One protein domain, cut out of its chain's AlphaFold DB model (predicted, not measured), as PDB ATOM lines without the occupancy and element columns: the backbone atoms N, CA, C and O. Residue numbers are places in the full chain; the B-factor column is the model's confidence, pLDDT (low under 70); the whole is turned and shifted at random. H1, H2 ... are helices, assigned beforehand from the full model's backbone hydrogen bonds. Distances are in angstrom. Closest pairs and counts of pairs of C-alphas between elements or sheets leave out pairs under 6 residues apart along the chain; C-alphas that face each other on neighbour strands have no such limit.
ATOM      1  N   ALA A   2      22.464  21.590   5.203       57.62
ATOM      2  CA  ALA A   2      21.448  20.533   5.116       57.62
ATOM      3  C   ALA A   2      21.165  19.792   6.435       57.62
ATOM      4  O   ALA A   2      20.016  19.504   6.753       57.62
ATOM      5  N   TRP A   3      22.204  19.491   7.216       67.31
ATOM      6  CA  TRP A   3      22.046  18.695   8.436       67.31
ATOM      7  C   TRP A   3      21.396  19.505   9.572       67.31
ATOM      8  O   TRP A   3      20.610  18.962  10.355       67.31
ATOM      9  N   THR A   4      21.687  20.809   9.656       74.25
ATOM     10  CA  THR A   4      21.247  21.683  10.757       74.25
ATOM     11  C   THR A   4      19.728  21.846  10.793       74.25
ATOM     12  O   THR A   4      19.151  21.985  11.869       74.25
ATOM     13  N   SER A   5      19.052  21.786   9.638       77.75
ATOM     14  CA  SER A   5      17.588  21.876   9.577       77.75
ATOM     15  C   SER A   5      16.908  20.650  10.188       77.75
ATOM     16  O   SER A   5      15.901  20.795  10.877       77.75
ATOM     17  N   MET A   6      17.466  19.452   9.988       82.19
ATOM     18  CA  MET A   6      16.911  18.220  10.545       82.19
ATOM     19  C   MET A   6      17.117  18.144  12.063       82.19
ATOM     20  O   MET A   6      16.192  17.788  12.790       82.19
ATOM     21  N   HIS A   7      18.287  18.557  12.555       80.88
ATOM     22  CA  HIS A   7      18.563  18.619  13.995       80.88
ATOM     23  C   HIS A   7      17.675  19.641  14.694       80.88
ATOM     24  O   HIS A   7      17.072  19.340  15.723       80.88
ATOM     25  N   PHE A   8      17.489  20.810  14.079       83.25
ATOM     26  CA  PHE A   8      16.532  21.796  14.560       83.25
ATOM     27  C   PHE A   8      15.100  21.238  14.586       83.25
ATOM     28  O   PHE A   8      14.398  21.415  15.580       83.25
ATOM     29  N   ALA A   9      14.669  20.509  13.549       84.06
ATOM     30  CA  ALA A   9      13.342  19.889  13.493       84.06
ATOM     31  C   ALA A   9      13.123  18.853  14.610       84.06
ATOM     32  O   ALA A   9      12.098  18.878  15.296       84.06
ATOM     33  N   VAL A  10      14.091  17.961  14.832       84.38
ATOM     34  CA  VAL A  10      14.027  16.950  15.900       84.38
ATOM     35  C   VAL A  10      14.077  17.610  17.277       84.38
ATOM     36  O   VAL A  10      13.285  17.259  18.154       84.38
ATOM     37  N   GLY A  11      14.912  18.637  17.441       84.69
ATOM     38  CA  GLY A  11      14.932  19.486  18.626       84.69
ATOM     39  C   GLY A  11      13.576  20.122  18.912       84.69
ATOM     40  O   GLY A  11      13.076  20.058  20.036       84.69
ATOM     41  N   MET A  12      12.930  20.677  17.885       87.44
ATOM     42  CA  MET A  12      11.590  21.244  18.005       87.44
ATOM     43  C   MET A  12      10.554  20.204  18.416       87.44
ATOM     44  O   MET A  12       9.677  20.505  19.228       87.44
ATOM     45  N   MET A  13      10.644  18.988  17.879       86.38
ATOM     46  CA  MET A  13       9.745  17.893  18.233       86.38
ATOM     47  C   MET A  13       9.918  17.475  19.691       86.38
ATOM     48  O   MET A  13       8.932  17.446  20.429       86.38
ATOM     49  N   GLY A  14      11.158  17.258  20.132       86.19
ATOM     50  CA  GLY A  14      11.467  16.954  21.529       86.19
ATOM     51  C   GLY A  14      11.007  18.061  22.481       86.19
ATOM     52  O   GLY A  14      10.302  17.795  23.456       86.19
ATOM     53  N   GLY A  15      11.316  19.320  22.157       87.00
ATOM     54  CA  GLY A  15      10.900  20.486  22.936       87.00
ATOM     55  C   GLY A  15       9.383  20.661  22.999       87.00
ATOM     56  O   GLY A  15       8.835  20.970  24.058       87.00
ATOM     57  N   GLY A  16       8.680  20.402  21.895       87.00
ATOM     58  CA  GLY A  16       7.220  20.444  21.837       87.00
ATOM     59  C   GLY A  16       6.553  19.365  22.677       87.00
ATOM     60  O   GLY A  16       5.604  19.665  23.406       87.00
ATOM     61  N   VAL A  17       7.063  18.132  22.636       87.69
ATOM     62  CA  VAL A  17       6.582  17.037  23.492       87.69
ATOM     63  C   VAL A  17       6.834  17.365  24.963       87.69
ATOM     64  O   VAL A  17       5.901  17.312  25.767       87.69
ATOM     65  N   ALA A  18       8.050  17.794  25.314       87.62
ATOM     66  CA  ALA A  18       8.406  18.164  26.682       87.62
ATOM     67  C   ALA A  18       7.547  19.321  27.215       87.62
ATOM     68  O   ALA A  18       7.032  19.250  28.330       87.62
ATOM     69  N   ALA A  19       7.320  20.365  26.414       88.25
ATOM     70  CA  ALA A  19       6.472  21.487  26.800       88.25
ATOM     71  C   ALA A  19       4.990  21.113  26.876       88.25
ATOM     72  O   ALA A  19       4.281  21.618  27.747       88.25
ATOM     73  N   SER A  20       4.521  20.199  26.024       85.94
ATOM     74  CA  SER A  20       3.160  19.661  26.111       85.94
ATOM     75  C   SER A  20       2.969  18.897  27.422       85.94
ATOM     76  O   SER A  20       2.046  19.209  28.175       85.94
ATOM     77  N   LEU A  21       3.886  17.986  27.759       87.25
ATOM     78  CA  LEU A  21       3.876  17.255  29.029       87.25
ATOM     79  C   LEU A  21       4.000  18.200  30.233       87.25
ATOM     80  O   LEU A  21       3.205  18.121  31.168       87.25
ATOM     81  N   GLY A  22       4.925  19.160  30.184       86.81
ATOM     82  CA  GLY A  22       5.084  20.179  31.219       86.81
ATOM     83  C   GLY A  22       3.833  21.041  31.396       86.81
ATOM     84  O   GLY A  22       3.449  21.351  32.523       86.81
ATOM     85  N   SER A  23       3.137  21.382  30.306       86.62
ATOM     86  CA  SER A  23       1.886  22.144  30.368       86.62
ATOM     87  C   SER A  23       0.745  21.357  31.019       86.62
ATOM     88  O   SER A  23      -0.065  21.959  31.729       86.62
ATOM     89  N   LEU A  24       0.716  20.028  30.840       85.38
ATOM     90  CA  LEU A  24      -0.234  19.127  31.495       85.38
ATOM     91  C   LEU A  24       0.062  19.000  32.994       85.38
ATOM     92  O   LEU A  24      -0.846  19.166  33.808       85.38
ATOM     93  N   ILE A  25       1.328  18.775  33.360       89.88
ATOM     94  CA  ILE A  25       1.761  18.602  34.757       89.88
ATOM     95  C   ILE A  25       1.573  19.900  35.552       89.88
ATOM     96  O   ILE A  25       0.961  19.902  36.617       89.88
ATOM     97  N   LEU A  26       2.057  21.025  35.020       89.12
ATOM     98  CA  LEU A  26       2.033  22.321  35.707       89.12
ATOM     99  C   LEU A  26       0.712  23.076  35.532       89.12
ATOM    100  O   LEU A  26       0.567  24.178  36.061       89.12
ATOM    101  N   ARG A  27      -0.226  22.538  34.740       83.38
ATOM    102  CA  ARG A  27      -1.500  23.186  34.377       83.38
ATOM    103  C   ARG A  27      -1.323  24.614  33.829       83.38
ATOM    104  O   ARG A  27      -2.234  25.432  33.899       83.38
ATOM    105  N   ARG A  28      -0.149  24.932  33.260       75.62
ATOM    106  CA  ARG A  28       0.256  26.297  32.852       75.62
ATOM    107  C   ARG A  28      -0.269  26.742  31.478       75.62
ATOM    108  O   ARG A  28       0.096  27.821  31.001       75.62
ATOM    109  N   GLY A  29      -1.182  25.963  30.894       75.06
ATOM    110  CA  GLY A  29      -1.845  26.238  29.619       75.06
ATOM    111  C   GLY A  29      -0.958  25.950  28.404       75.06
ATOM    112  O   GLY A  29       0.268  25.990  28.482       75.06
ATOM    113  N   VAL A  30      -1.588  25.693  27.255       83.19
ATOM    114  CA  VAL A  30      -0.918  25.282  26.001       83.19
ATOM    115  C   VAL A  30      -0.065  26.379  25.349       83.19
ATOM    116  O   VAL A  30       0.697  26.109  24.428       83.19
ATOM    117  N   ARG A  31      -0.136  27.617  25.857       84.38
ATOM    118  CA  ARG A  31       0.602  28.784  25.340       84.38
ATOM    119  C   ARG A  31       2.128  28.639  25.366       84.38
ATOM    120  O   ARG A  31       2.810  29.366  24.658       84.38
ATOM    121  N   TRP A  32       2.660  27.729  26.182       84.69
ATOM    122  CA  TRP A  32       4.104  27.500  26.310       84.69
ATOM    123  C   TRP A  32       4.651  26.484  25.308       84.69
ATOM    124  O   TRP A  32       5.865  26.381  25.160       84.69
ATOM    125  N   ILE A  33       3.779  25.750  24.609       86.31
ATOM    126  CA  ILE A  33       4.190  24.720  23.651       86.31
ATOM    127  C   ILE A  33       5.041  25.316  22.516       86.31
ATOM    128  O   ILE A  33       6.127  24.786  22.291       86.31
ATOM    129  N   PRO A  34       4.659  26.435  21.860       86.94
ATOM    130  CA  PRO A  34       5.489  27.029  20.809       86.94
ATOM    131  C   PRO A  34       6.871  27.451  21.316       86.94
ATOM    132  O   PRO A  34       7.869  27.200  20.654       86.94
ATOM    133  N   ILE A  35       6.940  28.022  22.525       87.88
ATOM    134  CA  ILE A  35       8.207  28.446  23.140       87.88
ATOM    135  C   ILE A  35       9.099  27.231  23.398       87.88
ATOM    136  O   ILE A  35      10.277  27.247  23.056       87.88
ATOM    137  N   GLY A  36       8.538  26.160  23.961       88.12
ATOM    138  CA  GLY A  36       9.274  24.923  24.196       88.12
ATOM    139  C   GLY A  36       9.759  24.256  22.911       88.12
ATOM    140  O   GLY A  36      10.881  23.766  22.881       88.12
ATOM    141  N   MET A  37       8.965  24.299  21.836       87.94
ATOM    142  CA  MET A  37       9.400  23.853  20.510       87.94
ATOM    143  C   MET A  37      10.601  24.668  20.025       87.94
ATOM    144  O   MET A  37      11.626  24.089  19.685       87.94
ATOM    145  N   THR A  38      10.525  26.000  20.038       87.56
ATOM    146  CA  THR A  38      11.641  26.847  19.589       87.56
ATOM    147  C   THR A  38      12.896  26.620  20.434       87.56
ATOM    148  O   THR A  38      13.979  26.460  19.877       87.56
ATOM    149  N   LEU A  39      12.758  26.540  21.763       88.38
ATOM    150  CA  LEU A  39      13.882  26.272  22.664       88.38
ATOM    151  C   LEU A  39      14.489  24.888  22.436       88.38
ATOM    152  O   LEU A  39      15.708  24.765  22.430       88.38
ATOM    153  N   GLY A  40      13.666  23.864  22.204       87.12
ATOM    154  CA  GLY A  40      14.147  22.528  21.859       87.12
ATOM    155  C   GLY A  40      14.920  22.517  20.541       87.12
ATOM    156  O   GLY A  40      15.986  21.912  20.466       87.12
ATOM    157  N   GLY A  41      14.432  23.237  19.526       85.69
ATOM    158  CA  GLY A  41      15.132  23.399  18.250       85.69
ATOM    159  C   GLY A  41      16.491  24.075  18.416       85.69
ATOM    160  O   GLY A  41      17.494  23.567  17.926       85.69
ATOM    161  N   VAL A  42      16.544  25.185  19.160       86.69
ATOM    162  CA  VAL A  42      17.799  25.898  19.458       86.69
ATOM    163  C   VAL A  42      18.758  25.020  20.262       86.69
ATOM    164  O   VAL A  42      19.948  24.985  19.966       86.69
ATOM    165  N   TRP A  43      18.253  24.281  21.249       86.12
ATOM    166  CA  TRP A  43      19.071  23.396  22.075       86.12
ATOM    167  C   TRP A  43      19.704  22.263  21.260       86.12
ATOM    168  O   TRP A  43      20.866  21.933  21.478       86.12
ATOM    169  N   ALA A  44      18.993  21.721  20.268       84.62
ATOM    170  CA  ALA A  44      19.535  20.699  19.371       84.62
ATOM    171  C   ALA A  44      20.647  21.212  18.440       84.62
ATOM    172  O   ALA A  44      21.391  20.404  17.900       84.62
ATOM    173  N   LEU A  45      20.809  22.532  18.282       80.88
ATOM    174  CA  LEU A  45      21.930  23.117  17.538       80.88
ATOM    175  C   LEU A  45      23.195  23.267  18.391       80.88
ATOM    176  O   LEU A  45      24.278  23.434  17.841       80.88
ATOM    177  N   ILE A  46      23.090  23.213  19.723       82.25
ATOM    178  CA  ILE A  46      24.242  23.407  20.618       82.25
ATOM    179  C   ILE A  46      25.336  22.356  20.385       82.25
ATOM    180  O   ILE A  46      26.496  22.759  20.280       82.25
ATOM    181  N   PRO A  47      25.025  21.051  20.247       74.50
ATOM    182  CA  PRO A  47      26.033  20.049  19.912       74.50
ATOM    183  C   PRO A  47      26.723  20.287  18.565       74.50
ATOM    184  O   PRO A  47      27.875  19.897  18.410       74.50
ATOM    185  N   ASP A  48      26.058  20.982  17.637       71.38
ATOM    186  CA  ASP A  48      26.572  21.286  16.297       71.38
ATOM    187  C   ASP A  48      27.411  22.572  16.244       71.38
ATOM    188  O   ASP A  48      28.170  22.779  15.292       71.38
ATOM    189  N   LEU A  49      27.316  23.437  17.264       74.50
ATOM    190  CA  LEU A  49      28.047  24.706  17.322       74.50
ATOM    191  C   LEU A  49      29.565  24.551  17.116       74.50
ATOM    192  O   LEU A  49      30.104  25.330  16.331       74.50
ATOM    193  N   PRO A  50      30.275  23.579  17.729       70.38
ATOM    194  CA  PRO A  50      31.712  23.392  17.507       70.38
ATOM    195  C   PRO A  50      32.075  23.199  16.030       70.38
ATOM    196  O   PRO A  50      33.073  23.742  15.553       70.38
ATOM    197  N   ARG A  51      31.248  22.456  15.288       69.31
ATOM    198  CA  ARG A  51      31.493  22.136  13.879       69.31
ATOM    199  C   ARG A  51      31.186  23.328  12.973       69.31
ATOM    200  O   ARG A  51      32.002  23.641  12.113       69.31
ATOM    201  N   ILE A  52      30.102  24.060  13.247       70.31
ATOM    202  CA  ILE A  52      29.771  25.327  12.566       70.31
ATOM    203  C   ILE A  52      30.875  26.370  12.792       70.31
ATOM    204  O   ILE A  52      31.315  27.030  11.857       70.31
ATOM    205  N   TRP A  53      31.381  26.500  14.022       72.31
ATOM    206  CA  TRP A  53      32.469  27.432  14.333       72.31
ATOM    207  C   TRP A  53      33.773  27.077  13.614       72.31
ATOM    208  O   TRP A  53      34.508  27.972  13.202       72.31
ATOM    209  N   ARG A  54      34.050  25.781  13.433       69.25
ATOM    210  CA  ARG A  54      35.223  25.308  12.693       69.25
ATOM    211  C   ARG A  54      35.087  25.497  11.180       69.25
ATOM    212  O   ARG A  54      36.085  25.785  10.532       69.25
ATOM    213  N   GLU A  55      33.898  25.283  10.621       70.81
ATOM    214  CA  GLU A  55      33.670  25.270   9.169       70.81
ATOM    215  C   GLU A  55      33.333  26.664   8.610       70.81
ATOM    216  O   GLU A  55      33.895  27.048   7.587       70.81
ATOM    217  N   ASP A  56      32.512  27.457   9.308       67.94
ATOM    218  CA  ASP A  56      31.997  28.740   8.801       67.94
ATOM    219  C   ASP A  56      32.702  29.976   9.400       67.94
ATOM    220  O   ASP A  56      32.708  31.049   8.794       67.94
ATOM    221  N   PHE A  57      33.330  29.851  10.578       70.12
ATOM    222  CA  PHE A  57      33.883  30.989  11.332       70.12
ATOM    223  C   PHE A  57      35.359  30.822  11.717       70.12
ATOM    224  O   PHE A  57      35.784  31.138  12.831       70.12
ATOM    225  N   THR A  58      36.174  30.384  10.760       64.56
ATOM    226  CA  THR A  58      37.620  30.152  10.938       64.56
ATOM    227  C   THR A  58      38.421  31.383  11.382       64.56
ATOM    228  O   THR A  58      39.524  31.238  11.904       64.56
ATOM    229  N   TRP A  59      37.878  32.591  11.207       72.56
ATOM    230  CA  TRP A  59      38.533  33.866  11.513       72.56
ATOM    231  C   TRP A  59      38.291  34.385  12.945       72.56
ATOM    232  O   TRP A  59      38.908  35.376  13.338       72.56
ATOM    233  N   LEU A  60      37.413  33.753  13.739       70.06
ATOM    234  CA  LEU A  60      37.085  34.220  15.092       70.06
ATOM    235  C   LEU A  60      38.131  33.770  16.140       70.06
ATOM    236  O   LEU A  60      38.478  32.583  16.204       70.06
ATOM    237  N   PRO A  61      38.603  34.676  17.026       58.03
ATOM    238  CA  PRO A  61      39.527  34.333  18.104       58.03
ATOM    239  C   PRO A  61      38.794  33.473  19.146       58.03
ATOM    240  O   PRO A  61      38.032  33.972  19.969       58.03
ATOM    241  N   GLY A  62      38.978  32.156  19.058       60.62
ATOM    242  CA  GLY A  62      38.259  31.160  19.863       60.62
ATOM    243  C   GLY A  62      37.912  29.878  19.101       60.62
ATOM    244  O   GLY A  62      37.655  28.856  19.737       60.62
ATOM    245  N   ALA A  63      37.989  29.886  17.764       59.75
ATOM    246  CA  ALA A  63      37.727  28.711  16.923       59.75
ATOM    247  C   ALA A  63      38.622  27.501  17.270       59.75
ATOM    248  O   ALA A  63      38.180  26.357  17.220       59.75
ATOM    249  N   THR A  64      39.859  27.736  17.716       61.91
ATOM    250  CA  THR A  64      40.790  26.690  18.174       61.91
ATOM    251  C   THR A  64      40.444  26.099  19.544       61.91
ATOM    252  O   THR A  64      40.772  24.942  19.797       61.91
ATOM    253  N   PHE A  65      39.777  26.852  20.424       64.62
ATOM    254  CA  PHE A  65      39.351  26.373  21.748       64.62
ATOM    255  C   PHE A  65      37.985  25.674  21.680       64.62
ATOM    256  O   PHE A  65      37.804  24.614  22.273       64.62
ATOM    257  N   LEU A  66      37.047  26.236  20.909       58.34
ATOM    258  CA  LEU A  66      35.717  25.665  20.674       58.34
ATOM    259  C   LEU A  66      35.740  24.473  19.703       58.34
ATOM    260  O   LEU A  66      34.867  23.617  19.787       58.34
ATOM    261  N   GLY A  67      36.749  24.374  18.831       57.41
ATOM    262  CA  GLY A  67      36.937  23.268  17.885       57.41
ATOM    263  C   GLY A  67      37.774  22.092  18.407       57.41
ATOM    264  O   GLY A  67      38.222  21.267  17.608       57.41
ATOM    265  N   GLN A  68      38.053  22.000  19.715       68.19
ATOM    266  CA  GLN A  68      38.787  20.854  20.266       68.19
ATOM    267  C   GLN A  68      37.967  19.561  20.126       68.19
ATOM    268  O   GLN A  68      36.850  19.465  20.633       68.19
ATOM    269  N   LYS A  69      38.569  18.522  19.528       66.19
ATOM    270  CA  LYS A  69      37.940  17.199  19.318       66.19
ATOM    271  C   LYS A  69      37.376  16.561  20.596       66.19
ATOM    272  O   LYS A  69      36.423  15.792  20.534       66.19
ATOM    273  N   SER A  70      37.958  16.862  21.758       73.06
ATOM    274  CA  SER A  70      37.482  16.363  23.056       73.06
ATOM    275  C   SER A  70      36.176  17.029  23.506       73.06
ATOM    276  O   SER A  70      35.340  16.379  24.135       73.06
ATOM    277  N   LEU A  71      35.990  18.313  23.184       69.31
ATOM    278  CA  LEU A  71      34.761  19.056  23.443       69.31
ATOM    279  C   LEU A  71      33.660  18.587  22.484       69.31
ATOM    280  O   LEU A  71      32.554  18.297  22.927       69.31
ATOM    281  N   GLU A  72      34.005  18.420  21.205       66.81
ATOM    282  CA  GLU A  72      33.135  17.858  20.165       66.81
ATOM    283  C   GLU A  72      32.600  16.480  20.577       66.81
ATOM    284  O   GLU A  72      31.391  16.291  20.629       66.81
ATOM    285  N   GLN A  73      33.460  15.547  21.004       72.12
ATOM    286  CA  GLN A  73      33.022  14.225  21.478       72.12
ATOM    287  C   GLN A  73      32.094  14.287  22.697       72.12
ATOM    288  O   GLN A  73      31.140  13.516  22.779       72.12
ATOM    289  N   LYS A  74      32.345  15.198  23.647       73.88
ATOM    290  CA  LYS A  74      31.479  15.360  24.825       73.88
ATOM    291  C   LYS A  74      30.121  15.948  24.457       73.88
ATOM    292  O   LYS A  74      29.110  15.470  24.968       73.88
ATOM    293  N   LEU A  75      30.086  16.957  23.586       69.62
ATOM    294  CA  LEU A  75      28.833  17.538  23.108       69.62
ATOM    295  C   LEU A  75      28.052  16.557  22.231       69.62
ATOM    296  O   LEU A  75      26.844  16.451  22.409       69.62
ATOM    297  N   HIS A  76      28.723  15.790  21.368       70.31
ATOM    298  CA  HIS A  76      28.096  14.724  20.586       70.31
ATOM    299  C   HIS A  76      27.513  13.629  21.481       70.31
ATOM    300  O   HIS A  76      26.364  13.251  21.291       70.31
ATOM    301  N   ALA A  77      28.240  13.177  22.509       69.62
ATOM    302  CA  ALA A  77      27.726  12.182  23.453       69.62
ATOM    303  C   ALA A  77      26.484  12.686  24.209       69.62
ATOM    304  O   ALA A  77      25.549  11.925  24.449       69.62
ATOM    305  N   TRP A  78      26.446  13.975  24.558       69.12
ATOM    306  CA  TRP A  78      25.248  14.598  25.122       69.12
ATOM    307  C   TRP A  78      24.118  14.713  24.091       69.12
ATOM    308  O   TRP A  78      22.982  14.377  24.408       69.12
ATOM    309  N   GLY A  79      24.406  15.134  22.859       61.78
ATOM    310  CA  GLY A  79      23.427  15.214  21.772       61.78
ATOM    311  C   GLY A  79      22.797  13.859  21.434       61.78
ATOM    312  O   GLY A  79      21.584  13.772  21.253       61.78
ATOM    313  N   ASP A  80      23.585  12.783  21.442       65.56
ATOM    314  CA  ASP A  80      23.130  11.419  21.152       65.56
ATOM    315  C   ASP A  80      22.084  10.916  22.142       65.56
ATOM    316  O   ASP A  80      21.112  10.275  21.738       65.56
ATOM    317  N   ILE A  81      22.247  11.250  23.425       64.12
ATOM    318  CA  ILE A  81      21.318  10.849  24.489       64.12
ATOM    319  C   ILE A  81      19.942  11.503  24.302       64.12
ATOM    320  O   ILE A  81      18.924  10.876  24.595       64.12
ATOM    321  N   PHE A  82      19.893  12.747  23.815       58.41
ATOM    322  CA  PHE A  82      18.649  13.521  23.740       58.41
ATOM    323  C   PHE A  82      18.003  13.548  22.349       58.41
ATOM    324  O   PHE A  82      16.778  13.640  22.265       58.41
ATOM    325  N   PHE A  83      18.783  13.458  21.269       60.56
ATOM    326  CA  PHE A  83      18.301  13.717  19.905       60.56
ATOM    327  C   PHE A  83      18.694  12.662  18.870       60.56
ATOM    328  O   PHE A  83      18.353  12.841  17.705       60.56
ATOM    329  N   LEU A  84      19.356  11.561  19.258       64.69
ATOM    330  CA  LEU A  84      19.866  10.555  18.311       64.69
ATOM    331  C   LEU A  84      20.781  11.187  17.239       64.69
ATOM    332  O   LEU A  84      20.723  10.810  16.067       64.69
ATOM    333  N   HIS A  85      21.607  12.154  17.651       61.41
ATOM    334  CA  HIS A  85      22.506  12.963  16.812       61.41
ATOM    335  C   HIS A  85      23.287  12.130  15.782       61.41
ATOM    336  O   HIS A  85      23.267  12.435  14.595       61.41
ATOM    337  N   ALA A  86      23.870  11.004  16.191       59.84
ATOM    338  CA  ALA A  86      24.633  10.094  15.341       59.84
ATOM    339  C   ALA A  86      23.800   9.469  14.209       59.84
ATOM    340  O   ALA A  86      24.330   9.152  13.145       59.84
ATOM    341  N   LYS A  87      22.486   9.293  14.405       60.97
ATOM    342  CA  LYS A  87      21.582   8.816  13.347       60.97
ATOM    343  C   LYS A  87      21.149   9.934  12.406       60.97
ATOM    344  O   LYS A  87      20.856   9.644  11.247       60.97
ATOM    345  N   LEU A  88      21.100  11.177  12.881       59.34
ATOM    346  CA  LEU A  88      20.822  12.328  12.026       59.34
ATOM    347  C   LEU A  88      22.045  12.752  11.202       59.34
ATOM    348  O   LEU A  88      21.877  13.127  10.047       59.34
ATOM    349  N   ASP A  89      23.259  12.667  11.749       61.88
ATOM    350  CA  ASP A  89      24.498  13.017  11.032       61.88
ATOM    351  C   ASP A  89      24.813  12.011   9.902       61.88
ATOM    352  O   ASP A  89      25.474  12.336   8.919       61.88
ATOM    353  N   ALA A  90      24.256  10.795   9.981       61.75
ATOM    354  CA  ALA A  90      24.325   9.787   8.922       61.75
ATOM    355  C   ALA A  90      23.375  10.052   7.733       61.75
ATOM    356  O   ALA A  90      23.351   9.262   6.784       61.75
ATOM    357  N   GLN A  91      22.560  11.115   7.763       61.88
ATOM    358  CA  GLN A  91      21.599  11.385   6.695       61.88
ATOM    359  C   GLN A  91      22.241  12.099   5.492       61.88
ATOM    360  O   GLN A  91      22.945  13.096   5.660       61.88
ATOM    361  N   PRO A  92      21.972  11.642   4.252       67.38
ATOM    362  CA  PRO A  92      22.444  12.321   3.053       67.38
ATOM    363  C   PRO A  92      21.837  13.727   2.917       67.38
ATOM    364  O   PRO A  92      20.751  14.021   3.415       67.38
ATOM    365  N   HIS A  93      22.543  14.602   2.193       65.81
ATOM    366  CA  HIS A  93      22.218  16.032   2.058       65.81
ATOM    367  C   HIS A  93      20.789  16.327   1.555       65.81
ATOM    368  O   HIS A  93      20.258  17.408   1.806       65.81
ATOM    369  N   GLU A  94      20.143  15.372   0.890       66.81
ATOM    370  CA  GLU A  94      18.771  15.475   0.374       66.81
ATOM    371  C   GLU A  94      17.703  15.598   1.482       66.81
ATOM    372  O   GLU A  94      16.596  16.095   1.252       66.81
ATOM    373  N   PHE A  95      18.031  15.228   2.724       69.31
ATOM    374  CA  PHE A  95      17.116  15.354   3.863       69.31
ATOM    375  C   PHE A  95      17.008  16.781   4.431       69.31
ATOM    376  O   PHE A  95      16.135  17.043   5.258       69.31
ATOM    377  N   ALA A  96      17.784  17.742   3.915       67.19
ATOM    378  CA  ALA A  96      17.666  19.162   4.271       67.19
ATOM    379  C   ALA A  96      16.238  19.698   4.113       67.19
ATOM    380  O   ALA A  96      15.712  20.397   4.988       67.19
ATOM    381  N   LEU A  97      15.630  19.358   2.972       74.62
ATOM    382  CA  LEU A  97      14.295  19.799   2.588       74.62
ATOM    383  C   LEU A  97      13.231  19.158   3.483       74.62
ATOM    384  O   LEU A  97      12.247  19.802   3.831       74.62
ATOM    385  N   HIS A  98      13.470  17.917   3.912       77.94
ATOM    386  CA  HIS A  98      12.607  17.196   4.840       77.94
ATOM    387  C   HIS A  98      12.633  17.838   6.232       77.94
ATOM    388  O   HIS A  98      11.574  18.069   6.810       77.94
ATOM    389  N   GLY A  99      13.817  18.212   6.734       72.50
ATOM    390  CA  GLY A  99      13.954  18.958   7.988       72.50
ATOM    391  C   GLY A  99      13.195  20.287   7.950       72.50
ATOM    392  O   GLY A  99      12.413  20.588   8.850       72.50
ATOM    393  N   LEU A 100      13.333  21.048   6.859       74.69
ATOM    394  CA  LEU A 100      12.585  22.295   6.671       74.69
ATOM    395  C   LEU A 100      11.066  22.062   6.594       74.69
ATOM    396  O   LEU A 100      10.300  22.775   7.245       74.69
ATOM    397  N   ALA A 101      10.621  21.051   5.843       82.12
ATOM    398  CA  ALA A 101       9.208  20.694   5.736       82.12
ATOM    399  C   ALA A 101       8.612  20.300   7.097       82.12
ATOM    400  O   ALA A 101       7.499  20.714   7.424       82.12
ATOM    401  N   LEU A 102       9.368  19.567   7.921       82.44
ATOM    402  CA  LEU A 102       8.975  19.228   9.288       82.44
ATOM    403  C   LEU A 102       8.850  20.475  10.162       82.44
ATOM    404  O   LEU A 102       7.829  20.634  10.822       82.44
ATOM    405  N   VAL A 103       9.822  21.390  10.130       79.12
ATOM    406  CA  VAL A 103       9.763  22.657  10.884       79.12
ATOM    407  C   VAL A 103       8.507  23.453  10.520       79.12
ATOM    408  O   VAL A 103       7.759  23.872  11.408       79.12
ATOM    409  N   ILE A 104       8.237  23.619   9.222       81.25
ATOM    410  CA  ILE A 104       7.052  24.332   8.725       81.25
ATOM    411  C   ILE A 104       5.771  23.619   9.172       81.25
ATOM    412  O   ILE A 104       4.861  24.256   9.711       81.25
ATOM    413  N   GLY A 105       5.700  22.298   8.993       85.12
ATOM    414  CA  GLY A 105       4.550  21.493   9.397       85.12
ATOM    415  C   GLY A 105       4.278  21.597  10.896       85.12
ATOM    416  O   GLY A 105       3.146  21.834  11.313       85.12
ATOM    417  N   MET A 106       5.324  21.521  11.714       82.56
ATOM    418  CA  MET A 106       5.244  21.638  13.166       82.56
ATOM    419  C   MET A 106       4.753  23.015  13.623       82.56
ATOM    420  O   MET A 106       3.849  23.090  14.460       82.56
ATOM    421  N   TYR A 107       5.289  24.107  13.068       82.44
ATOM    422  CA  TYR A 107       4.794  25.456  13.372       82.44
ATOM    423  C   TYR A 107       3.340  25.644  12.940       82.44
ATOM    424  O   TYR A 107       2.545  26.240  13.674       82.44
ATOM    425  N   THR A 108       2.972  25.102  11.780       88.12
ATOM    426  CA  THR A 108       1.604  25.175  11.257       88.12
ATOM    427  C   THR A 108       0.634  24.432  12.174       88.12
ATOM    428  O   THR A 108      -0.366  25.004  12.605       88.12
ATOM    429  N   LEU A 109       0.955  23.192  12.552       86.75
ATOM    430  CA  LEU A 109       0.147  22.391  13.474       86.75
ATOM    431  C   LEU A 109       0.018  23.056  14.847       86.75
ATOM    432  O   LEU A 109      -1.080  23.106  15.401       86.75
ATOM    433  N   SER A 110       1.110  23.615  15.372       83.62
ATOM    434  CA  SER A 110       1.106  24.346  16.642       83.62
ATOM    435  C   SER A 110       0.196  25.581  16.583       83.62
ATOM    436  O   SER A 110      -0.629  25.800  17.473       83.62
ATOM    437  N   SER A 111       0.252  26.333  15.481       83.12
ATOM    438  CA  SER A 111      -0.599  27.508  15.252       83.12
ATOM    439  C   SER A 111      -2.078  27.131  15.138       83.12
ATOM    440  O   SER A 111      -2.927  27.752  15.780       83.12
ATOM    441  N   ILE A 112      -2.396  26.074  14.382       88.25
ATOM    442  CA  ILE A 112      -3.758  25.532  14.269       88.25
ATOM    443  C   ILE A 112      -4.274  25.085  15.639       88.25
ATOM    444  O   ILE A 112      -5.392  25.438  16.024       88.25
ATOM    445  N   GLY A 113      -3.454  24.361  16.404       86.12
ATOM    446  CA  GLY A 113      -3.788  23.927  17.758       86.12
ATOM    447  C   GLY A 113      -4.086  25.102  18.690       86.12
ATOM    448  O   GLY A 113      -5.083  25.076  19.415       86.12
ATOM    449  N   MET A 114      -3.285  26.170  18.624       85.38
ATOM    450  CA  MET A 114      -3.490  27.376  19.426       85.38
ATOM    451  C   MET A 114      -4.768  28.125  19.029       85.38
ATOM    452  O   MET A 114      -5.556  28.500  19.900       85.38
ATOM    453  N   MET A 115      -5.037  28.280  17.728       87.06
ATOM    454  CA  MET A 115      -6.289  28.873  17.242       87.06
ATOM    455  C   MET A 115      -7.508  28.068  17.701       87.06
ATOM    456  O   MET A 115      -8.504  28.639  18.153       87.06
ATOM    457  N   TRP A 116      -7.432  26.736  17.638       88.56
ATOM    458  CA  TRP A 116      -8.509  25.868  18.103       88.56
ATOM    459  C   TRP A 116      -8.720  25.965  19.617       88.56
ATOM    460  O   TRP A 116      -9.863  26.042  20.078       88.56
ATOM    461  N   TYR A 117      -7.634  26.038  20.391       86.75
ATOM    462  CA  TYR A 117      -7.684  26.249  21.836       86.75
ATOM    463  C   TYR A 117      -8.364  27.576  22.199       86.75
ATOM    464  O   TYR A 117      -9.314  27.576  22.986       86.75
ATOM    465  N   VAL A 118      -7.948  28.685  21.577       87.56
ATOM    466  CA  VAL A 118      -8.540  30.017  21.793       87.56
ATOM    467  C   VAL A 118     -10.016  30.024  21.401       87.56
ATOM    468  O   VAL A 118     -10.861  30.467  22.177       87.56
ATOM    469  N   LYS A 119     -10.369  29.447  20.246       89.19
ATOM    470  CA  LYS A 119     -11.769  29.309  19.818       89.19
ATOM    471  C   LYS A 119     -12.600  28.543  20.848       89.19
ATOM    472  O   LYS A 119     -13.726  28.935  21.154       89.19
ATOM    473  N   ARG A 120     -12.058  27.463  21.420       88.19
ATOM    474  CA  ARG A 120     -12.747  26.671  22.446       88.19
ATOM    475  C   ARG A 120     -12.922  27.446  23.754       88.19
ATOM    476  O   ARG A 120     -13.979  27.315  24.367       88.19
ATOM    477  N   GLN A 121     -11.938  28.248  24.165       88.69
ATOM    478  CA  GLN A 121     -12.061  29.131  25.328       88.69
ATOM    479  C   GLN A 121     -13.108  30.225  25.105       88.69
ATOM    480  O   GLN A 121     -14.017  30.358  25.919       88.69
ATOM    481  N   ASN A 122     -13.063  30.919  23.967       89.88
ATOM    482  CA  ASN A 122     -14.037  31.959  23.630       89.88
ATOM    483  C   ASN A 122     -15.465  31.404  23.592       89.88
ATOM    484  O   ASN A 122     -16.383  32.004  24.142       89.88
ATOM    485  N   ASN A 123     -15.660  30.206  23.033       92.19
ATOM    486  CA  ASN A 123     -16.971  29.557  23.016       92.19
ATOM    487  C   ASN A 123     -17.499  29.209  24.418       92.19
ATOM    488  O   ASN A 123     -18.713  29.173  24.608       92.19
TER     489      ASN A 123
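AT A GLANCE: This is residues 2 to 123 of the 162 residues of an uncharacterized protein of Planctomycetes bacterium (UniProt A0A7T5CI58). H1 and H2 make a helical hairpin that H6 joins in an up-and-down bundle, each running against the one before; H6's end reaches past the hairpin's turn. At the opposite end H4 and short H3 pack on H2, and short H5 on H1. The printed part has 122 residues, six helices in order H1 to H6, no named strand: all helix, loose, radius of gyration of the C-alphas 17.0 A, spans 58 by 32 by 26 A.

HOW THE PARTS SIT: H1, residues 2 to 25, touches H2, residues 30 to 56, opposite ways at a shallow tilt of 31 degrees; the closest C-alphas, Gly 11 and Gly 41, are 3.9 A apart. H6, residues 93 to 123, touches H1 with residues 93 to 106 alone; the closest C-alphas, Met 6 and Gly 99, are 4.0 A apart. H4, residues 69 to 83, touches H2 at residues 44 to 51 alone; the closest C-alphas, Pro 47 and Leu 75, are 4.9 A apart. H3, residues 63 to 66, touches H2; the closest C-alphas, Pro 50 and Leu 66, are 5.6 A apart. H5, residues 85 to 89, has its O i to N i+4 pair within hydrogen-bond range; H1 has 19 of 20, H2 16 of 23, H4 9 of 11, H6 25 of 27; H3 is too short.

IN THESE COORDINATES: H1 begins at C-alpha 2 (21.448, 20.533, 5.116) and is 35.6 A long. H2, 37.3 A, has a kink of 63 degrees near residue 50. H6, 46.5 A, ends at C-alpha 123 (-16.971, 29.557, 23.016).

THE WHOLE: The printed part has no cut and no long link. Confidence is low, under 70, in 38 residues, among them 77 to 96.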